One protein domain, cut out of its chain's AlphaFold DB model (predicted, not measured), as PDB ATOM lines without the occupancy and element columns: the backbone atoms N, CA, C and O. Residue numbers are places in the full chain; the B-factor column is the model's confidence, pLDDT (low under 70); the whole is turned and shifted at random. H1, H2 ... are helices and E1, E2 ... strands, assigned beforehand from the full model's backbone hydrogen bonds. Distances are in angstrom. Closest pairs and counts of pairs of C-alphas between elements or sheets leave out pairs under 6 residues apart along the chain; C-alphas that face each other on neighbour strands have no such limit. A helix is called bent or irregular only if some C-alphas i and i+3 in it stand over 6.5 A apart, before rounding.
ATOM      1  N   ASN A  34     -32.313   6.313  -1.887       85.88
ATOM      2  CA  ASN A  34     -31.384   7.409  -2.116       85.88
ATOM      3  C   ASN A  34     -32.070   8.592  -2.828       85.88
ATOM      4  O   ASN A  34     -32.856   8.400  -3.760       85.88
ATOM      5  N   ASP A  35     -31.708   9.816  -2.441       92.06
ATOM      6  CA  ASP A  35     -32.167  11.063  -3.062       92.06
ATOM      7  C   ASP A  35     -31.607  11.218  -4.483       92.06
ATOM      8  O   ASP A  35     -32.335  11.608  -5.397       92.06
ATOM      9  N   ILE A  36     -30.333  10.862  -4.681       94.19
ATOM     10  CA  ILE A  36     -29.615  11.047  -5.948       94.19
ATOM     11  C   ILE A  36     -29.033   9.738  -6.464       94.19
ATOM     12  O   ILE A  36     -28.360   9.002  -5.738       94.19
ATOM     13  N   SER A  37     -29.214   9.494  -7.760       94.25
ATOM     14  CA  SER A  37     -28.504   8.459  -8.511       94.25
ATOM     15  C   SER A  37     -27.469   9.078  -9.453       94.25
ATOM     16  O   SER A  37     -27.830   9.736 -10.424       94.25
ATOM     17  N   ILE A  38     -26.178   8.841  -9.213       94.31
ATOM     18  CA  ILE A  38     -25.083   9.304 -10.080       94.31
ATOM     19  C   ILE A  38     -24.731   8.203 -11.080       94.31
ATOM     20  O   ILE A  38     -24.310   7.114 -10.699       94.31
ATOM     21  N   VAL A  39     -24.845   8.480 -12.371       93.12
ATOM     22  CA  VAL A  39     -24.569   7.536 -13.456       93.12
ATOM     23  C   VAL A  39     -23.274   7.930 -14.140       93.12
ATOM     24  O   VAL A  39     -23.126   9.039 -14.655       93.12
ATOM     25  N   TYR A  40     -22.321   7.006 -14.160       93.25
ATOM     26  CA  TYR A  40     -20.976   7.274 -14.653       93.25
ATOM     27  C   TYR A  40     -20.400   6.062 -15.388       93.25
ATOM     28  O   TYR A  40     -20.981   4.976 -15.407       93.25
ATOM     29  N   THR A  41     -19.240   6.242 -16.010       91.12
ATOM     30  CA  THR A  41     -18.456   5.139 -16.590       91.12
ATOM     31  C   THR A  41     -17.052   5.148 -16.010       91.12
ATOM     32  O   THR A  41     -16.647   6.119 -15.374       91.12
ATOM     33  N   ARG A  42     -16.255   4.108 -16.283       90.75
ATOM     34  CA  ARG A  42     -14.860   4.032 -15.810       90.75
ATOM     35  C   ARG A  42     -14.058   5.315 -16.092       90.75
ATOM     36  O   ARG A  42     -13.292   5.736 -15.230       90.75
ATOM     37  N   LYS A  43     -14.294   5.970 -17.238       90.38
ATOM     38  CA  LYS A  43     -13.624   7.218 -17.649       90.38
ATOM     39  C   LYS A  43     -13.939   8.419 -16.748       90.38
ATOM     40  O   LYS A  43     -13.091   9.285 -16.590       90.38
ATOM     41  N   THR A  44     -15.118   8.460 -16.128       92.62
ATOM     42  CA  THR A  44     -15.572   9.566 -15.265       92.62
ATOM     43  C   THR A  44     -15.514   9.223 -13.771       92.62
ATOM     44  O   THR A  44     -16.105   9.911 -12.945       92.62
ATOM     45  N   THR A  45     -14.755   8.186 -13.382       93.50
ATOM     46  CA  THR A  45     -14.629   7.753 -11.974       93.50
ATOM     47  C   THR A  45     -14.060   8.845 -11.065       93.50
ATOM     48  O   THR A  45     -14.570   9.035  -9.964       93.50
ATOM     49  N   SER A  46     -13.040   9.582 -11.523       93.31
ATOM     50  CA  SER A  46     -12.448  10.684 -10.747       93.31
ATOM     51  C   SER A  46     -13.457  11.815 -10.518       93.31
ATOM     52  O   SER A  46     -13.631  12.261  -9.388       93.31
ATOM     53  N   GLN A  47     -14.196  12.212 -11.562       92.50
ATOM     54  CA  GLN A  47     -15.256  13.222 -11.455       92.50
ATOM     55  C   GLN A  47     -16.362  12.780 -10.496       92.50
ATOM     56  O   GLN A  47     -16.791  13.564  -9.656       92.50
ATOM     57  N   LYS A  48     -16.775  11.509 -10.578       94.62
ATOM     58  CA  LYS A  48     -17.745  10.913  -9.656       94.62
ATOM     59  C   LYS A  48     -17.277  10.998  -8.205       94.62
ATOM     60  O   LYS A  48     -18.081  11.363  -7.359       94.62
ATOM     61  N   ASN A  49     -16.017  10.671  -7.907       95.31
ATOM     62  CA  ASN A  49     -15.494  10.747  -6.537       95.31
ATOM     63  C   ASN A  49     -15.537  12.182  -6.005       95.31
ATOM     64  O   ASN A  49     -16.153  12.419  -4.973       95.31
ATOM     65  N   LYS A  50     -14.992  13.136  -6.773       94.06
ATOM     66  CA  LYS A  50     -15.008  14.560  -6.411       94.06
ATOM     67  C   LYS A  50     -16.428  15.085  -6.193       94.06
ATOM     68  O   LYS A  50     -16.666  15.859  -5.278       94.06
ATOM     69  N   LEU A  51     -17.378  14.661  -7.028       94.31
ATOM     70  CA  LEU A  51     -18.776  15.044  -6.868       94.31
ATOM     71  C   LEU A  51     -19.383  14.450  -5.592       94.31
ATOM     72  O   LEU A  51     -20.031  15.174  -4.852       94.31
ATOM     73  N   MET A  52     -19.166  13.162  -5.311       94.12
ATOM     74  CA  MET A  52     -19.682  12.547  -4.080       94.12
ATOM     75  C   MET A  52     -19.136  13.216  -2.815       94.12
ATOM     76  O   MET A  52     -19.865  13.315  -1.836       94.12
ATOM     77  N   GLU A  53     -17.887  13.681  -2.838       94.44
ATOM     78  CA  GLU A  53     -17.273  14.423  -1.728       94.44
ATOM     79  C   GLU A  53     -17.860  15.831  -1.560       94.44
ATOM     80  O   GLU A  53     -17.989  16.309  -0.436       94.44
ATOM     81  N   ALA A  54     -18.225  16.487  -2.664       93.88
ATOM     82  CA  ALA A  54     -18.755  17.848  -2.656       93.88
ATOM     83  C   ALA A  54     -20.259  17.934  -2.354       93.88
ATOM     84  O   ALA A  54     -20.745  19.011  -2.005       93.88
ATOM     85  N   LEU A  55     -21.008  16.839  -2.522       93.88
ATOM     86  CA  LEU A  55     -22.451  16.828  -2.291       93.88
ATOM     87  C   LEU A  55     -22.799  17.102  -0.814       93.88
ATOM     88  O   LEU A  55     -22.079  16.660   0.088       93.88
ATOM     89  N   PRO A  56     -23.933  17.771  -0.529       91.56
ATOM     90  CA  PRO A  56     -24.339  18.052   0.843       91.56
ATOM     91  C   PRO A  56     -24.574  16.755   1.625       91.56
ATOM     92  O   PRO A  56     -25.341  15.895   1.196       91.56
ATOM     93  N   LYS A  57     -23.988  16.628   2.823       90.38
ATOM     94  CA  LYS A  57     -24.007  15.384   3.630       90.38
ATOM     95  C   LYS A  57     -25.401  14.841   3.968       90.38
ATOM     96  O   LYS A  57     -25.545  13.657   4.243       90.38
ATOM     97  N   ARG A  58     -26.417  15.708   3.986       89.50
ATOM     98  CA  ARG A  58     -27.816  15.333   4.258       89.50
ATOM     99  C   ARG A  58     -28.518  14.682   3.063       89.50
ATOM    100  O   ARG A  58     -29.613  14.163   3.228       89.50
ATOM    101  N   ILE A  59     -27.918  14.752   1.875       91.19
ATOM    102  CA  ILE A  59     -28.462  14.199   0.639       91.19
ATOM    103  C   ILE A  59     -27.830  12.831   0.408       91.19
ATOM    104  O   ILE A  59     -26.615  12.695   0.261       91.19
ATOM    105  N   SER A  60     -28.665  11.802   0.358       92.56
ATOM    106  CA  SER A  60     -28.213  10.434   0.129       92.56
ATOM    107  C   SER A  60     -27.948  10.194  -1.363       92.56
ATOM    108  O   SER A  60     -28.841  10.306  -2.203       92.56
ATOM    109  N   ALA A  61     -26.709   9.850  -1.718       93.25
ATOM    110  CA  ALA A  61     -26.307   9.611  -3.103       93.25
ATOM    111  C   ALA A  61     -25.782   8.183  -3.303       93.25
ATOM    112  O   ALA A  61     -24.985   7.678  -2.513       93.25
ATOM    113  N   LYS A  62     -26.191   7.535  -4.400       92.00
ATOM    114  CA  LYS A  62     -25.621   6.258  -4.863       92.00
ATOM    115  C   LYS A  62     -25.087   6.406  -6.278       92.00
ATOM    116  O   LYS A  62     -25.723   7.024  -7.127       92.00
ATOM    117  N   ALA A  63     -23.925   5.813  -6.542       91.50
ATOM    118  CA  ALA A  63     -23.283   5.858  -7.850       91.50
ATOM    119  C   ALA A  63     -23.384   4.512  -8.582       91.50
ATOM    120  O   ALA A  63     -23.136   3.454  -8.007       91.50
ATOM    121  N   TYR A  64     -23.684   4.562  -9.877       88.69
ATOM    122  CA  TYR A  64     -23.862   3.407 -10.749       88.69
ATOM    123  C   TYR A  64     -22.911   3.497 -11.938       88.69
ATOM    124  O   TYR A  64     -23.018   4.390 -12.783       88.69
ATOM    125  N   ASN A  65     -21.981   2.544 -12.019       89.62
ATOM    126  CA  ASN A  65     -21.144   2.395 -13.200       89.62
ATOM    127  C   ASN A  65     -21.945   1.680 -14.287       89.62
ATOM    128  O   ASN A  65     -22.212   0.481 -14.200       89.62
ATOM    129  N   ILE A  66     -22.328   2.412 -15.327       84.81
ATOM    130  CA  ILE A  66     -23.156   1.841 -16.383       84.81
ATOM    131  C   ILE A  66     -22.368   1.022 -17.403       84.81
ATOM    132  O   ILE A  66     -22.943   0.165 -18.064       84.81
ATOM    133  N   GLY A  67     -21.043   1.197 -17.464       74.00
ATOM    134  CA  GLY A  67     -20.177   0.356 -18.293       74.00
ATOM    135  C   GLY A  67     -20.135  -1.102 -17.824       74.00
ATOM    136  O   GLY A  67     -19.996  -1.999 -18.645       74.00
ATOM    137  N   SER A  68     -20.307  -1.359 -16.523       66.19
ATOM    138  CA  SER A  68     -20.476  -2.725 -16.002       66.19
ATOM    139  C   SER A  68     -21.903  -3.248 -16.175       66.19
ATOM    140  O   SER A  68     -22.105  -4.447 -16.329       66.19
ATOM    141  N   LEU A  69     -22.898  -2.357 -16.189       63.22
ATOM    142  CA  LEU A  69     -24.306  -2.727 -16.357       63.22
ATOM    143  C   LEU A  69     -24.667  -3.071 -17.805       63.22
ATOM    144  O   LEU A  69     -25.637  -3.784 -18.016       63.22
ATOM    145  N   SER A  70     -23.905  -2.586 -18.791       59.16
ATOM    146  CA  SER A  70     -24.054  -2.987 -20.197       59.16
ATOM    147  C   SER A  70     -23.500  -4.381 -20.507       59.16
ATOM    148  O   SER A  70     -23.766  -4.893 -21.587       59.16
ATOM    149  N   ILE A  71     -22.710  -4.963 -19.597       55.56
ATOM    150  CA  ILE A  71     -22.133  -6.312 -19.737       55.56
ATOM    151  C   ILE A  71     -23.036  -7.360 -19.066       55.56
ATOM    152  O   ILE A  71     -23.054  -8.511 -19.479       55.56
ATOM    153  N   MET A  72     -23.810  -6.960 -18.053       53.31
ATOM    154  CA  MET A  72     -24.867  -7.791 -17.475       53.31
ATOM    155  C   MET A  72     -26.108  -7.735 -18.379       53.31
ATOM    156  O   MET A  72     -26.438  -6.666 -18.887       53.31
ATOM    157  N   ASP A  73     -26.790  -8.867 -18.568       57.22
ATOM    158  CA  ASP A  73     -27.972  -9.031 -19.429       57.22
ATOM    159  C   ASP A  73     -29.040  -7.927 -19.273       57.22
ATOM    160  O   ASP A  73     -29.057  -7.171 -18.300       57.22
ATOM    161  N   PHE A  74     -30.014  -7.882 -20.191       58.31
ATOM    162  CA  PHE A  74     -31.149  -6.936 -20.224       58.31
ATOM    163  C   PHE A  74     -31.786  -6.634 -18.841       58.31
ATOM    164  O   PHE A  74     -32.207  -5.507 -18.569       58.31
ATOM    165  N   SER A  75     -31.778  -7.611 -17.925       65.75
ATOM    166  CA  SER A  75     -32.193  -7.484 -16.519       65.75
ATOM    167  C   SER A  75     -31.394  -6.445 -15.708       65.75
ATOM    168  O   SER A  75     -31.982  -5.638 -14.984       65.75
ATOM    169  N   GLY A  76     -30.065  -6.395 -15.852       69.81
ATOM    170  CA  GLY A  76     -29.188  -5.470 -15.124       69.81
ATOM    171  C   GLY A  76     -29.441  -4.008 -15.489       69.81
ATOM    172  O   GLY A  76     -29.563  -3.153 -14.605       69.81
ATOM    173  N   LYS A  77     -29.623  -3.732 -16.787       73.75
ATOM    174  CA  LYS A  77     -29.988  -2.401 -17.297       73.75
ATOM    175  C   LYS A  77     -31.347  -1.944 -16.764       73.75
ATOM    176  O   LYS A  77     -31.459  -0.818 -16.281       73.75
ATOM    177  N   ASN A  78     -32.355  -2.816 -16.787       78.00
ATOM    178  CA  ASN A  78     -33.692  -2.489 -16.283       78.00
ATOM    179  C   ASN A  78     -33.698  -2.269 -14.769       78.00
ATOM    180  O   ASN A  78     -34.304  -1.315 -14.291       78.00
ATOM    181  N   LYS A  79     -32.968  -3.089 -14.005       77.06
ATOM    182  CA  LYS A  79     -32.837  -2.922 -12.551       77.06
ATOM    183  C   LYS A  79     -32.147  -1.609 -12.185       77.06
ATOM    184  O   LYS A  79     -32.564  -0.940 -11.242       77.06
ATOM    185  N   ALA A  80     -31.110  -1.226 -12.927       78.44
ATOM    186  CA  ALA A  80     -30.474   0.074 -12.757       78.44
ATOM    187  C   ALA A  80     -31.438   1.213 -13.101       78.44
ATOM    188  O   ALA A  80     -31.543   2.160 -12.333       78.44
ATOM    189  N   LEU A  81     -32.192   1.096 -14.199       84.69
ATOM    190  CA  LEU A  81     -33.184   2.096 -14.600       84.69
ATOM    191  C   LEU A  81     -34.300   2.272 -13.571       84.69
ATOM    192  O   LEU A  81     -34.650   3.403 -13.252       84.69
ATOM    193  N   LEU A  82     -34.802   1.176 -13.002       83.94
ATOM    194  CA  LEU A  82     -35.783   1.213 -11.918       83.94
ATOM    195  C   LEU A  82     -35.241   1.958 -10.693       83.94
ATOM    196  O   LEU A  82     -35.941   2.794 -10.136       83.94
ATOM    197  N   ARG A  83     -33.984   1.708 -10.306       83.00
ATOM    198  CA  ARG A  83     -33.342   2.406  -9.178       83.00
ATOM    199  C   ARG A  83     -33.103   3.885  -9.469       83.00
ATOM    200  O   ARG A  83     -33.397   4.714  -8.622       83.00
ATOM    201  N   MET A  84     -32.630   4.209 -10.672       87.56
ATOM    202  CA  MET A  84     -32.440   5.593 -11.111       87.56
ATOM    203  C   MET A  84     -33.759   6.368 -11.074       87.56
ATOM    204  O   MET A  84     -33.804   7.465 -10.536       87.56
ATOM    205  N   ASN A  85     -34.839   5.773 -11.584       88.50
ATOM    206  CA  ASN A  85     -36.166   6.388 -11.582       88.50
ATOM    207  C   ASN A  85     -36.833   6.425 -10.200       88.50
ATOM    208  O   ASN A  85     -37.784   7.179 -10.026       88.50
ATOM    209  N   ALA A  86     -36.360   5.631  -9.237       88.88
ATOM    210  CA  ALA A  86     -36.816   5.720  -7.854       88.88
ATOM    211  C   ALA A  86     -36.192   6.919  -7.117       88.88
ATOM    212  O   ALA A  86     -36.789   7.414  -6.170       88.88
ATOM    213  N   SER A  87     -35.020   7.408  -7.537       91.56
ATOM    214  CA  SER A  87     -34.389   8.594  -6.942       91.56
ATOM    215  C   SER A  87     -35.146   9.882  -7.261       91.56
ATOM    216  O   SER A  87     -35.817   9.983  -8.289       91.56
ATOM    217  N   LYS A  88     -34.981  10.907  -6.416       93.12
ATOM    218  CA  LYS A  88     -35.524  12.256  -6.661       93.12
ATOM    219  C   LYS A  88     -34.817  12.966  -7.816       93.12
ATOM    220  O   LYS A  88     -35.426  13.804  -8.472       93.12
ATOM    221  N   MET A  89     -33.550  12.623  -8.049       94.81
ATOM    222  CA  MET A  89     -32.754  13.156  -9.147       94.81
ATOM    223  C   MET A  89     -31.732  12.137  -9.658       94.81
ATOM    224  O   MET A  89     -31.160  11.344  -8.904       94.81
ATOM    225  N   VAL A  90     -31.465  12.192 -10.958       95.31
ATOM    226  CA  VAL A  90     -30.400  11.455 -11.636       95.31
ATOM    227  C   VAL A  90     -29.356  12.443 -12.136       95.31
ATOM    228  O   VAL A  90     -29.684  13.416 -12.804       95.31
ATOM    229  N   ILE A  91     -28.086  12.166 -11.856       95.56
ATOM    230  CA  ILE A  91     -26.952  12.942 -12.356       95.56
ATOM    231  C   ILE A  91     -26.170  12.086 -13.347       95.56
ATOM    232  O   ILE A  91     -25.689  11.015 -12.986       95.56
ATOM    233  N   MET A  92     -25.994  12.545 -14.583       95.12
ATOM    234  CA  MET A  92     -25.204  11.856 -15.605       95.12
ATOM    235  C   MET A  92     -23.863  12.532 -15.833       95.12
ATOM    236  O   MET A  92     -23.809  13.725 -16.111       95.12
ATOM    237  N   LEU A  93     -22.782  11.753 -15.763       94.44
ATOM    238  CA  LEU A  93     -21.419  12.250 -15.941       94.44
ATOM    239  C   LEU A  93     -20.877  11.914 -17.334       94.44
ATOM    240  O   LEU A  93     -20.424  10.788 -17.590       94.44
ATOM    241  N   GLY A  94     -20.887  12.921 -18.205       91.38
ATOM    242  CA  GLY A  94     -20.356  12.892 -19.561       91.38
ATOM    243  C   GLY A  94     -21.249  12.195 -20.592       91.38
ATOM    244  O   GLY A  94     -22.345  11.714 -20.312       91.38
ATOM    245  N   ASP A  95     -20.733  12.093 -21.817       90.31
ATOM    246  CA  ASP A  95     -21.442  11.523 -22.973       90.31
ATOM    247  C   ASP A  95     -21.717  10.015 -22.879       90.31
ATOM    248  O   ASP A  95     -22.661   9.501 -23.484       90.31
ATOM    249  N   ALA A  96     -20.832   9.265 -22.220       88.12
ATOM    250  CA  ALA A  96     -20.840   7.808 -22.316       88.12
ATOM    251  C   ALA A  96     -22.094   7.171 -21.683       88.12
ATOM    252  O   ALA A  96     -22.721   6.348 -22.361       88.12
ATOM    253  N   PRO A  97     -22.530   7.562 -20.467       88.62
ATOM    254  CA  PRO A  97     -23.804   7.101 -19.920       88.62
ATOM    255  C   PRO A  97     -24.998   7.386 -20.829       88.62
ATOM    256  O   PRO A  97     -25.835   6.507 -21.033       88.62
ATOM    257  N   MET A  98     -25.039   8.571 -21.444       87.31
ATOM    258  CA  MET A  98     -26.135   8.971 -22.327       87.31
ATOM    259  C   MET A  98     -26.240   8.107 -23.583       87.31
ATOM    260  O   MET A  98     -27.344   7.811 -24.036       87.31
ATOM    261  N   LYS A  99     -25.106   7.669 -24.144       86.38
ATOM    262  CA  LYS A  99     -25.099   6.741 -25.286       86.38
ATOM    263  C   LYS A  99     -25.663   5.373 -24.907       86.38
ATOM    264  O   LYS A  99     -26.454   4.814 -25.659       86.38
ATOM    265  N   ILE A 100     -25.268   4.842 -23.751       84.44
ATOM    266  CA  ILE A 100     -25.688   3.506 -23.292       84.44
ATOM    267  C   ILE A 100     -27.181   3.496 -22.925       84.44
ATOM    268  O   ILE A 100     -27.901   2.525 -23.182       84.44
ATOM    269  N   LEU A 101     -27.657   4.600 -22.351       84.69
ATOM    270  CA  LEU A 101     -29.052   4.816 -21.980       84.69
ATOM    271  C   LEU A 101     -29.882   5.474 -23.079       84.69
ATOM    272  O   LEU A 101     -31.000   5.896 -22.803       84.69
ATOM    273  N   LYS A 102     -29.393   5.540 -24.322       83.56
ATOM    274  CA  LYS A 102     -30.176   6.084 -25.435       83.56
ATOM    275  C   LYS A 102     -31.550   5.396 -25.482       83.56
ATOM    276  O   LYS A 102     -31.628   4.169 -25.414       83.56
ATOM    277  N   ASN A 103     -32.610   6.198 -25.577       82.69
ATOM    278  CA  ASN A 103     -34.022   5.788 -25.557       82.69
ATOM    279  C   ASN A 103     -34.562   5.265 -24.208       82.69
ATOM    280  O   ASN A 103     -35.710   4.825 -24.148       82.69
ATOM    281  N   ALA A 104     -33.784   5.295 -23.123       85.69
ATOM    282  CA  ALA A 104     -34.317   4.992 -21.797       85.69
ATOM    283  C   ALA A 104     -35.287   6.097 -21.350       85.69
ATOM    284  O   ALA A 104     -35.052   7.279 -21.597       85.69
ATOM    285  N   LYS A 105     -36.369   5.720 -20.663       88.25
ATOM    286  CA  LYS A 105     -37.289   6.688 -20.054       88.25
ATOM    287  C   LYS A 105     -36.797   7.052 -18.657       88.25
ATOM    288  O   LYS A 105     -36.772   6.189 -17.774       88.25
ATOM    289  N   ILE A 106     -36.416   8.315 -18.476       90.25
ATOM    290  CA  ILE A 106     -36.077   8.892 -17.174       90.25
ATOM    291  C   ILE A 106     -37.290   9.684 -16.681       90.25
ATOM    292  O   ILE A 106     -37.715  10.633 -17.333       90.25
ATOM    293  N   ASN A 107     -37.860   9.273 -15.548       90.69
ATOM    294  CA  ASN A 107     -39.090   9.852 -14.982       90.69
ATOM    295  C   ASN A 107     -38.833  10.694 -13.726       90.69
ATOM    296  O   ASN A 107     -39.718  10.900 -12.900       90.69
ATOM    297  N   THR A 108     -37.598  11.153 -13.573       92.06
ATOM    298  CA  THR A 108     -37.121  11.915 -12.423       92.06
ATOM    299  C   THR A 108     -36.225  13.051 -12.891       92.06
ATOM    300  O   THR A 108     -35.759  13.009 -14.030       92.06
ATOM    301  N   ASP A 109     -36.001  14.071 -12.071       95.25
ATOM    302  CA  ASP A 109     -35.199  15.232 -12.462       95.25
ATOM    303  C   ASP A 109     -33.801  14.786 -12.919       95.25
ATOM    304  O   ASP A 109     -33.197  13.886 -12.333       95.25
ATOM    305  N   LEU A 110     -33.303  15.367 -14.008       95.81
ATOM    306  CA  LEU A 110     -32.080  14.928 -14.671       95.81
ATOM    307  C   LEU A 110     -31.078  16.076 -14.772       95.81
ATOM    308  O   LEU A 110     -31.300  17.048 -15.490       95.81
ATOM    309  N   LEU A 111     -29.931  15.922 -14.119       96.56
ATOM    310  CA  LEU A 111     -28.766  16.766 -14.354       96.56
ATOM    311  C   LEU A 111     -27.798  16.039 -15.277       96.56
ATOM    312  O   LEU A 111     -27.431  14.888 -15.037       96.56
ATOM    313  N   VAL A 112     -27.350  16.713 -16.327       95.25
ATOM    314  CA  VAL A 112     -26.364  16.179 -17.266       95.25
ATOM    315  C   VAL A 112     -25.119  17.041 -17.214       95.25
ATOM    316  O   VAL A 112     -25.164  18.235 -17.473       95.25
ATOM    317  N   ILE A 113     -23.989  16.425 -16.904       94.12
ATOM    318  CA  ILE A 113     -22.759  17.121 -16.557       94.12
ATOM    319  C   ILE A 113     -21.702  16.839 -17.623       94.12
ATOM    320  O   ILE A 113     -21.393  15.678 -17.888       94.12
ATOM    321  N   GLN A 114     -21.134  17.894 -18.218       91.31
ATOM    322  CA  GLN A 114     -20.080  17.811 -19.245       91.31
ATOM    323  C   GLN A 114     -20.414  16.848 -20.397       91.31
ATOM    324  O   GLN A 114     -19.558  16.098 -20.872       91.31
ATOM    325  N   SER A 115     -21.671  16.855 -20.851       88.31
ATOM    326  CA  SER A 115     -22.066  16.136 -22.061       88.31
ATOM    327  C   SER A 115     -22.433  17.101 -23.172       88.31
ATOM    328  O   SER A 115     -23.265  17.982 -22.988       88.31
ATOM    329  N   ILE A 116     -21.871  16.876 -24.355       84.12
ATOM    330  CA  ILE A 116     -22.236  17.614 -25.569       84.12
ATOM    331  C   ILE A 116     -23.399  16.961 -26.321       84.12
ATOM    332  O   ILE A 116     -23.695  17.312 -27.464       84.12
ATOM    333  N   ARG A 117     -24.041  15.955 -25.724       82.94
ATOM    334  CA  ARG A 117     -25.120  15.189 -26.342       82.94
ATOM    335  C   ARG A 117     -26.424  15.480 -25.632       82.94
ATOM    336  O   ARG A 117     -26.486  15.488 -24.415       82.94
ATOM    337  N   GLN A 118     -27.480  15.602 -26.423       84.12
ATOM    338  CA  GLN A 118     -28.854  15.754 -25.948       84.12
ATOM    339  C   GLN A 118     -29.681  14.520 -26.337       84.12
ATOM    340  O   GLN A 118     -30.745  14.608 -26.926       84.12
ATOM    341  N   THR A 119     -29.131  13.322 -26.120       82.44
ATOM    342  CA  THR A 119     -29.772  12.055 -26.529       82.44
ATOM    343  C   THR A 119     -30.666  11.445 -25.453       82.44
ATOM    344  O   THR A 119     -31.192  10.348 -25.648       82.44
ATOM    345  N   LEU A 120     -30.779  12.099 -24.300       84.12
ATOM    346  CA  LEU A 120     -31.578  11.646 -23.175       84.12
ATOM    347  C   LEU A 120     -32.149  12.855 -22.445       84.12
ATOM    348  O   LEU A 120     -31.407  13.786 -22.133       84.12
ATOM    349  N   HIS A 121     -33.441  12.781 -22.154       87.19
ATOM    350  CA  HIS A 121     -34.192  13.794 -21.429       87.19
ATOM    351  C   HIS A 121     -35.042  13.121 -20.358       87.19
ATOM    352  O   HIS A 121     -35.442  11.960 -20.491       87.19
ATOM    353  N   SER A 122     -35.315  13.871 -19.301       91.38
ATOM    354  CA  SER A 122     -36.326  13.531 -18.314       91.38
ATOM    355  C   SER A 122     -37.701  14.022 -18.745       91.38
ATOM    356  O   SER A 122     -37.821  15.079 -19.361       91.38
ATOM    357  N   SER A 123     -38.742  13.284 -18.361       88.56
ATOM    358  CA  SER A 123     -40.129  13.747 -18.453       88.56
ATOM    359  C   SER A 123     -40.504  14.812 -17.413       88.56
ATOM    360  O   SER A 123     -41.576  15.399 -17.527       88.56
ATOM    361  N   ARG A 124     -39.649  15.076 -16.413       92.44
ATOM    362  CA  ARG A 124     -39.863  16.112 -15.390       92.44
ATOM    363  C   ARG A 124     -39.093  17.390 -15.703       92.44
ATOM    364  O   ARG A 124     -39.681  18.395 -16.079       92.44
ATOM    365  N   TRP A 125     -37.777  17.346 -15.546       95.12
ATOM    366  CA  TRP A 125     -36.897  18.488 -15.758       95.12
ATOM    367  C   TRP A 125     -35.500  17.997 -16.127       95.12
ATOM    368  O   TRP A 125     -35.028  16.997 -15.586       95.12
ATOM    369  N   THR A 126     -34.857  18.667 -17.084       95.06
ATOM    370  CA  THR A 126     -33.486  18.361 -17.509       95.06
ATOM    371  C   THR A 126     -32.660  19.635 -17.547       95.06
ATOM    372  O   THR A 126     -33.027  20.575 -18.249       95.06
ATOM    373  N   LEU A 127     -31.522  19.631 -16.855       95.88
ATOM    374  CA  LEU A 127     -30.537  20.706 -16.900       95.88
ATOM    375  C   LEU A 127     -29.177  20.154 -17.323       95.88
ATOM    376  O   LEU A 127     -28.619  19.259 -16.685       95.88
ATOM    377  N   TYR A 128     -28.631  20.719 -18.393       94.88
ATOM    378  CA  TYR A 128     -27.262  20.474 -18.826       94.88
ATOM    379  C   TYR A 128     -26.334  21.472 -18.136       94.88
ATOM    380  O   TYR A 128     -26.609  22.665 -18.139       94.88
ATOM    381  N   ILE A 129     -25.230  21.003 -17.561       95.12
ATOM    382  CA  ILE A 129     -24.210  21.822 -16.902       95.12
ATOM    383  C   ILE A 129     -22.883  21.586 -17.624       95.12
ATOM    384  O   ILE A 129     -22.375  20.459 -17.645       95.12
ATOM    385  N   LEU A 130     -22.326  22.633 -18.233       94.25
ATOM    386  CA  LEU A 130     -21.122  22.571 -19.070       94.25
ATOM    387  C   LEU A 130     -20.092  23.609 -18.633       94.25
ATOM    388  O   LEU A 130     -20.467  24.681 -18.173       94.25
ATOM    389  N   GLY A 131     -18.804  23.310 -18.815       92.94
ATOM    390  CA  GLY A 131     -17.744  24.316 -18.693       92.94
ATOM    391  C   GLY A 131     -17.796  25.298 -19.865       92.94
ATOM    392  O   GLY A 131     -18.166  24.908 -20.976       92.94
ATOM    393  N   GLN A 132     -17.446  26.563 -19.638       89.19
ATOM    394  CA  GLN A 132     -17.467  27.634 -20.642       89.19
ATOM    395  C   GLN A 132     -16.656  27.309 -21.908       89.19
ATOM    396  O   GLN A 132     -17.016  27.736 -23.003       89.19
ATOM    397  N   GLU A 133     -15.588  26.533 -21.773       84.75
ATOM    398  CA  GLU A 133     -14.726  26.053 -22.853       84.75
ATOM    399  C   GLU A 133     -15.373  24.965 -23.729       84.75
ATOM    400  O   GLU A 133     -14.829  24.585 -24.768       84.75
ATOM    401  N   THR A 134     -16.544  24.454 -23.339       83.56
ATOM    402  CA  THR A 134     -17.221  23.370 -24.055       83.56
ATOM    403  C   THR A 134     -17.847  23.883 -25.351       83.56
ATOM    404  O   THR A 134     -18.684  24.783 -25.353       83.56
ATOM    405  N   ALA A 135     -17.507  23.252 -26.477       80.62
ATOM    406  CA  ALA A 135     -18.101  23.583 -27.766       80.62
ATOM    407  C   ALA A 135     -19.607  23.247 -27.801       80.62
ATOM    408  O   ALA A 135     -19.997  22.082 -27.784       80.62
ATOM    409  N   LEU A 136     -20.453  24.272 -27.937       81.56
ATOM    410  CA  LEU A 136     -21.919  24.149 -27.919       81.56
ATOM    411  C   LEU A 136     -22.545  23.848 -29.291       81.56
ATOM    412  O   LEU A 136     -23.743  24.030 -29.470       81.56
ATOM    413  N   LYS A 137     -21.765  23.398 -30.280       77.31
ATOM    414  CA  LYS A 137     -22.229  23.240 -31.677       77.31
ATOM    415  C   LYS A 137     -23.422  22.287 -31.837       77.31
ATOM    416  O   LYS A 137     -24.132  22.354 -32.830       77.31
ATOM    417  N   THR A 138     -23.608  21.377 -30.887       78.94
ATOM    418  CA  THR A 138     -24.682  20.374 -30.851       78.94
ATOM    419  C   THR A 138     -25.886  20.804 -30.009       78.94
ATOM    420  O   THR A 138     -26.860  20.053 -29.912       78.94
ATOM    421  N   PHE A 139     -25.818  21.976 -29.371       82.00
ATOM    422  CA  PHE A 139     -26.916  22.547 -28.605       82.00
ATOM    423  C   PHE A 139     -27.762  23.466 -29.469       82.00
ATOM    424  O   PHE A 139     -27.240  24.228 -30.279       82.00
ATOM    425  N   ASP A 140     -29.076  23.390 -29.275       82.88
ATOM    426  CA  ASP A 140     -30.006  24.290 -29.937       82.88
ATOM    427  C   ASP A 140     -29.761  25.722 -29.408       82.88
ATOM    428  O   ASP A 140     -29.775  25.941 -28.190       82.88
ATOM    429  N   PRO A 141     -29.493  26.707 -30.285       80.12
ATOM    430  CA  PRO A 141     -29.271  28.092 -29.879       80.12
ATOM    431  C   PRO A 141     -30.429  28.707 -29.084       80.12
ATOM    432  O   PRO A 141     -30.184  29.636 -28.311       80.12
ATOM    433  N   SER A 142     -31.654  28.204 -29.270       84.06
ATOM    434  CA  SER A 142     -32.881  28.696 -28.631       84.06
ATOM    435  C   SER A 142     -33.060  28.239 -27.177       84.06
ATOM    436  O   SER A 142     -33.953  28.728 -26.482       84.06
ATOM    437  N   LEU A 143     -32.206  27.334 -26.684       87.06
ATOM    438  CA  LEU A 143     -32.287  26.845 -25.311       87.06
ATOM    439  C   LEU A 143     -32.114  27.978 -24.299       87.06
ATOM    440  O   LEU A 143     -31.198  28.802 -24.392       87.06
ATOM    441  N   LYS A 144     -32.955  27.951 -23.263       92.19
ATOM    442  CA  LYS A 144     -32.828  28.843 -22.110       92.19
ATOM    443  C   LYS A 144     -31.528  28.526 -21.381       92.19
ATOM    444  O   LYS A 144     -31.398  27.468 -20.756       92.19
ATOM    445  N   LYS A 145     -30.565  29.442 -21.493       93.00
ATOM    446  CA  LYS A 145     -29.213  29.278 -20.967       93.00
ATOM    447  C   LYS A 145     -28.819  30.407 -20.027       93.00
ATOM    448  O   LYS A 145     -29.173  31.559 -20.262       93.00
ATOM    449  N   LYS A 146     -28.036  30.073 -19.004       95.12
ATOM    450  CA  LYS A 146     -27.437  31.038 -18.075       95.12
ATOM    451  C   LYS A 146     -25.952  30.751 -17.929       95.12
ATOM    452  O   LYS A 146     -25.553  29.590 -17.865       95.12
ATOM    453  N   LYS A 147     -25.142  31.805 -17.888       94.56
ATOM    454  CA  LYS A 147     -23.722  31.712 -17.554       94.56
ATOM    455  C   LYS A 147     -23.535  32.073 -16.083       94.56
ATOM    456  O   LYS A 147     -24.167  33.020 -15.624       94.56
ATOM    457  N   VAL A 148     -22.689  31.327 -15.383       95.44
ATOM    458  CA  VAL A 148     -22.364  31.552 -13.972       95.44
ATOM    459  C   VAL A 148     -20.855  31.560 -13.778       95.44
ATOM    460  O   VAL A 148     -20.151  30.689 -14.296       95.44
ATOM    461  N   SER A 149     -20.379  32.553 -13.036       94.12
ATOM    462  CA  SER A 149     -18.981  32.674 -12.605       94.12
ATOM    463  C   SER A 149     -18.864  32.683 -11.078       94.12
ATOM    464  O   SER A 149     -17.768  32.531 -10.547       94.12
ATOM    465  N   LYS A 150     -19.982  32.842 -10.357       94.38
ATOM    466  CA  LYS A 150     -20.069  32.756  -8.892       94.38
ATOM    467  C   LYS A 150     -21.345  32.026  -8.456       94.38
ATOM    468  O   LYS A 150     -22.268  31.858  -9.253       94.38
ATOM    469  N   ILE A 151     -21.413  31.593  -7.196       93.06
ATOM    470  CA  ILE A 151     -22.574  30.864  -6.653       93.06
ATOM    471  C   ILE A 151     -23.837  31.728  -6.639       93.06
ATOM    472  O   ILE A 151     -24.931  31.236  -6.922       93.06
ATOM    473  N   GLU A 152     -23.700  33.021  -6.365       92.75
ATOM    474  CA  GLU A 152     -24.819  33.962  -6.301       92.75
ATOM    475  C   GLU A 152     -25.526  34.090  -7.658       92.75
ATOM    476  O   GLU A 152     -26.742  34.291  -7.714       92.75
ATOM    477  N   ASP A 153     -24.793  33.870  -8.756       92.94
ATOM    478  CA  ASP A 153     -25.336  33.893 -10.113       92.94
ATOM    479  C   ASP A 153     -26.335  32.753 -10.356       92.94
ATOM    480  O   ASP A 153     -27.098  32.812 -11.319       92.94
ATOM    481  N   LEU A 154     -26.378  31.707  -9.524       91.94
ATOM    482  CA  LEU A 154     -27.321  30.598  -9.704       91.94
ATOM    483  C   LEU A 154     -28.775  31.038  -9.499       91.94
ATOM    484  O   LEU A 154     -29.664  30.514 -10.170       91.94
ATOM    485  N   GLY A 155     -29.013  32.060  -8.673       92.50
ATOM    486  CA  GLY A 155     -30.356  32.548  -8.364       92.50
ATOM    487  C   GLY A 155     -31.177  31.563  -7.523       92.50
ATOM    488  O   GLY A 155     -30.639  30.801  -6.712       92.50
ATOM    489  N   SER A 156     -32.497  31.619  -7.687       94.19
ATOM    490  CA  SER A 156     -33.464  30.782  -6.969       94.19
ATOM    491  C   SER A 156     -33.670  29.411  -7.629       94.19
ATOM    492  O   SER A 156     -33.256  29.167  -8.763       94.19
ATOM    493  N   GLU A 157     -34.366  28.502  -6.941       94.56
ATOM    494  CA  GLU A 157     -34.797  27.226  -7.531       94.56
ATOM    495  C   GLU A 157     -35.650  27.436  -8.794       94.56
ATOM    496  O   GLU A 157     -35.474  26.733  -9.789       94.56
ATOM    497  N   GLN A 158     -36.556  28.417  -8.778       94.25
ATOM    498  CA  GLN A 158     -37.440  28.715  -9.908       94.25
ATOM    499  C   GLN A 158     -36.641  29.172 -11.132       94.25
ATOM    500  O   GLN A 158     -36.920  28.726 -12.249       94.25
ATOM    501  N   ASP A 159     -35.603  29.983 -10.913       93.69
ATOM    502  CA  ASP A 159     -34.683  30.391 -11.973       93.69
ATOM    503  C   ASP A 159     -34.005  29.165 -12.583       93.69
ATOM    504  O   ASP A 159     -34.044  28.993 -13.801       93.69
ATOM    505  N   LEU A 160     -33.466  28.266 -11.750       95.06
ATOM    506  CA  LEU A 160     -32.817  27.033 -12.205       95.06
ATOM    507  C   LEU A 160     -33.773  26.123 -12.983       95.06
ATOM    508  O   LEU A 160     -33.412  25.635 -14.055       95.06
ATOM    509  N   ARG A 161     -35.005  25.930 -12.500       94.81
ATOM    510  CA  ARG A 161     -36.012  25.089 -13.172       94.81
ATOM    511  C   ARG A 161     -36.479  25.656 -14.509       94.81
ATOM    512  O   ARG A 161     -36.937  24.897 -15.361       94.81
ATOM    513  N   SER A 162     -36.344  26.964 -14.720       93.75
ATOM    514  CA  SER A 162     -36.656  27.602 -16.003       93.75
ATOM    515  C   SER A 162     -35.581  27.378 -17.075       93.75
ATOM    516  O   SER A 162     -35.845  27.599 -18.259       93.75
ATOM    517  N   LEU A 163     -34.380  26.945 -16.675       95.00
ATOM    518  CA  LEU A 163     -33.236  26.753 -17.558       95.00
ATOM    519  C   LEU A 163     -33.177  25.333 -18.115       95.00
ATOM    520  O   LEU A 163     -33.607  24.361 -17.494       95.00
ATOM    521  N   THR A 164     -32.551  25.228 -19.283       94.00
ATOM    522  CA  THR A 164     -32.152  23.951 -19.885       94.00
ATOM    523  C   THR A 164     -30.634  23.803 -19.914       94.00
ATOM    524  O   THR A 164     -30.132  22.683 -19.884       94.00
ATOM    525  N   LEU A 165     -29.888  24.913 -19.932       94.44
ATOM    526  CA  LEU A 165     -28.428  24.907 -19.993       94.44
ATOM    527  C   LEU A 165     -27.806  25.890 -18.989       94.44
ATOM    528  O   LEU A 165     -28.129  27.074 -18.962       94.44
ATOM    529  N   LEU A 166     -26.848  25.408 -18.209       95.62
ATOM    530  CA  LEU A 166     -26.006  26.188 -17.316       95.62
ATOM    531  C   LEU A 166     -24.555  26.113 -17.802       95.62
ATOM    532  O   LEU A 166     -23.998  25.025 -17.966       95.62
ATOM    533  N   ILE A 167     -23.947  27.269 -18.042       94.88
ATOM    534  CA  ILE A 167     -22.560  27.398 -18.498       94.88
ATOM    535  C   ILE A 167     -21.731  27.915 -17.329       94.88
ATOM    536  O   ILE A 167     -21.933  29.039 -16.879       94.88
ATOM    537  N   VAL A 168     -20.802  27.100 -16.850       95.94
ATOM    538  CA  VAL A 168     -19.965  27.388 -15.685       95.94
ATOM    539  C   VAL A 168     -18.599  27.864 -16.144       95.94
ATOM    540  O   VAL A 168     -17.920  27.187 -16.917       95.94
ATOM    541  N   ASP A 169     -18.178  29.015 -15.648       94.12
ATOM    542  CA  ASP A 169     -16.806  29.479 -15.791       94.12
ATOM    543  C   ASP A 169     -15.902  28.762 -14.779       94.12
ATOM    544  O   ASP A 169     -15.763  29.154 -13.622       94.12
ATOM    545  N   THR A 170     -15.282  27.667 -15.215       90.00
ATOM    546  CA  THR A 170     -14.465  26.817 -14.338       90.00
ATOM    547  C   THR A 170     -13.135  27.450 -13.925       90.00
ATOM    548  O   THR A 170     -12.389  26.833 -13.167       90.00
ATOM    549  N   GLN A 171     -12.793  28.635 -14.445       91.06
ATOM    550  CA  GLN A 171     -11.612  29.387 -14.008       91.06
ATOM    551  C   GLN A 171     -11.881  30.163 -12.717       91.06
ATOM    552  O   GLN A 171     -10.951  30.426 -11.959       91.06
ATOM    553  N   THR A 172     -13.142  30.527 -12.475       91.06
ATOM    554  CA  THR A 172     -13.553  31.364 -11.343       91.06
ATOM    555  C   THR A 172     -14.233  30.567 -10.240       91.06
ATOM    556  O   THR A 172     -14.058  30.895  -9.068       91.06
ATOM    557  N   ILE A 173     -14.948  29.495 -10.588       92.62
ATOM    558  CA  ILE A 173     -15.659  28.658  -9.623       92.62
ATOM    559  C   ILE A 173     -15.457  27.165  -9.882       92.62
ATOM    560  O   ILE A 173     -15.392  26.695 -11.021       92.62
ATOM    561  N   SER A 174     -15.382  26.389  -8.798       90.94
ATOM    562  CA  SER A 174     -15.308  24.936  -8.891       90.94
ATOM    563  C   SER A 174     -16.599  24.360  -9.459       90.94
ATOM    564  O   SER A 174     -17.707  24.607  -8.984       90.94
ATOM    565  N   PHE A 175     -16.446  23.496 -10.453       90.56
ATOM    566  CA  PHE A 175     -17.572  22.834 -11.088       90.56
ATOM    567  C   PHE A 175     -18.381  21.983 -10.094       90.56
ATOM    568  O   PHE A 175     -19.606  21.949 -10.158       90.56
ATOM    569  N   GLN A 176     -17.705  21.328  -9.141       93.06
ATOM    570  CA  GLN A 176     -18.349  20.527  -8.095       93.06
ATOM    571  C   GLN A 176     -19.188  21.375  -7.137       93.06
ATOM    572  O   GLN A 176     -20.248  20.928  -6.710       93.06
ATOM    573  N   GLU A 177     -18.723  22.581  -6.828       92.56
ATOM    574  CA  GLU A 177     -19.412  23.515  -5.938       92.56
ATOM    575  C   GLU A 177     -20.728  23.981  -6.564       92.56
ATOM    576  O   GLU A 177     -21.779  23.889  -5.936       92.56
ATOM    577  N   VAL A 178     -20.698  24.332  -7.856       95.56
ATOM    578  CA  VAL A 178     -21.910  24.669  -8.616       95.56
ATOM    579  C   VAL A 178     -22.904  23.511  -8.628       95.56
ATOM    580  O   VAL A 178     -24.091  23.719  -8.391       95.56
ATOM    581  N   ILE A 179     -22.445  22.285  -8.898       95.25
ATOM    582  CA  ILE A 179     -23.339  21.117  -8.925       95.25
ATOM    583  C   ILE A 179     -23.955  20.883  -7.541       95.25
ATOM    584  O   ILE A 179     -25.151  20.612  -7.456       95.25
ATOM    585  N   SER A 180     -23.155  20.988  -6.477       94.88
ATOM    586  CA  SER A 180     -23.615  20.817  -5.096       94.88
ATOM    587  C   SER A 180     -24.707  21.825  -4.743       94.88
ATOM    588  O   SER A 180     -25.773  21.430  -4.272       94.88
ATOM    589  N   GLU A 181     -24.505  23.099  -5.085       95.62
ATOM    590  CA  GLU A 181     -25.487  24.151  -4.828       95.62
ATOM    591  C   GLU A 181     -26.757  23.982  -5.676       95.62
ATOM    592  O   GLU A 181     -27.869  24.125  -5.168       95.62
ATOM    593  N   VAL A 182     -26.632  23.623  -6.960       96.25
ATOM    594  CA  VAL A 182     -27.796  23.331  -7.818       96.25
ATOM    595  C   VAL A 182     -28.623  22.196  -7.223       96.25
ATOM    596  O   VAL A 182     -29.846  22.302  -7.124       96.25
ATOM    597  N   VAL A 183     -27.964  21.120  -6.798       95.31
ATOM    598  CA  VAL A 183     -28.605  19.979  -6.137       95.31
ATOM    599  C   VAL A 183     -29.292  20.415  -4.841       95.31
ATOM    600  O   VAL A 183     -30.448  20.072  -4.604       95.31
ATOM    601  N   GLU A 184     -28.601  21.191  -4.011       94.12
ATOM    602  CA  GLU A 184     -29.108  21.693  -2.739       94.12
ATOM    603  C   GLU A 184     -30.355  22.564  -2.915       94.12
ATOM    604  O   GLU A 184     -31.311  22.406  -2.158       94.12
ATOM    605  N   LYS A 185     -30.370  23.446  -3.915       94.31
ATOM    606  CA  LYS A 185     -31.514  24.319  -4.202       94.31
ATOM    607  C   LYS A 185     -32.710  23.572  -4.791       94.31
ATOM    608  O   LYS A 185     -33.829  24.015  -4.590       94.31
ATOM    609  N   THR A 186     -32.489  22.483  -5.528       93.19
ATOM    610  CA  THR A 186     -33.545  21.800  -6.307       93.19
ATOM    611  C   THR A 186     -34.131  20.560  -5.637       93.19
ATOM    612  O   THR A 186     -35.163  20.062  -6.086       93.19
ATOM    613  N   LEU A 187     -33.484  20.048  -4.585       89.25
ATOM    614  CA  LEU A 187     -33.972  18.915  -3.788       89.25
ATOM    615  C   LEU A 187     -34.518  19.300  -2.403       89.25
ATOM    616  O   LEU A 187     -34.934  18.397  -1.669       89.25
ATOM    617  N   ARG A 188     -34.472  20.585  -2.033       70.81
ATOM    618  CA  ARG A 188     -35.156  21.122  -0.844       70.81
ATOM    619  C   ARG A 188     -36.669  21.120  -1.053       70.81
ATOM    620  O   ARG A 188     -37.362  20.863  -0.045       70.81
TER     621      ARG A 188
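This is residues 34 to 188 of the 188 residues of an uncharacterized protein of hydrothermal vent metagenome (UniProt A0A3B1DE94). A strongly twisted sheet of seven parallel strands runs through the middle of the domain, with H1, H6 and H7 over one face and H3 and H4 over the other, three layers in all. The sheet curls round H7. The printed part has 155 residues with seven named helices and seven named strands, in the order E1 H1 E2 H2 H3 E3 H4 E4 E5 E6 H5 H6 E7 H7; across the sheet the order is E2 E1 E3 E4 E5 E7 E6. The class is mixed, helices and strands. The whole is compact, with a radius of gyration of the C-alphas of 14.6 A and spans of 44 by 36 by 28 A.

E1, residues 36 to 40, H1, residues 42 to 54, and E2, residues 61 to 65, form a strand-helix-strand unit, parallel neighbours with a helix between, its crossover right-handed. N 38 and O 62 are within hydrogen-bond range at 2.8 A. H1 is irregular, C-alphas 43 and 46 being 7.8 A apart; its height over the sheet is 8.5 A. H2, residues 66 to 69, only grazes the sheet. H3, residues 74 to 86, lies on the opposite face to H1, at a height over the sheet of 11.0 A. E2, H2, H3 and E3, residues 89 to 93, form a split unit, E1 between its strands, right-handed; N 39 and O 91 are 2.7 A apart. E3, H4, residues 95 to 100, and E4, residues 109 to 113, form another right-handed unit; N 90 and O 109 are 2.8 A apart. E5, residues 126 to 131, follows E4 in the sheet, N 112 and O 127 being 2.9 A apart. E6, residues 145 to 148, H5, residues 151 to 154, H6, residues 157 to 162, and E7, residues 165 to 168, form a further right-handed unit; N 148 and O 167 are 2.8 A apart, as are N 166 and O 128 between E7 and E5. H5 only grazes the sheet. H7, residues 175 to 186, is the hub; it touches H1 at a steep tilt of 62 degrees, closest at the C-alphas of Leu 51 and Gln 176, 5.6 A. Every O i to N i+4 pair is within hydrogen-bond range in H3, H4, H6 and H7, and 7 of 9 in H1; H2 and H5 are too short.

E1 begins with C-alpha 36 at (-29.615, 11.047, -5.948). H1 measures 19.5 A, H3 18.6 A, E5 16.9 A and H7 16.7 A, ending with C-alpha 186 at (-33.545, 21.800, -6.307).

The farthest C-alphas, Asp 73 and Glu 152, are 45.1 A apart. The printed part has no cut. The links E4 to E5 and E5 to E6 are long. Residues 68 to 76 have pLDDT under 70.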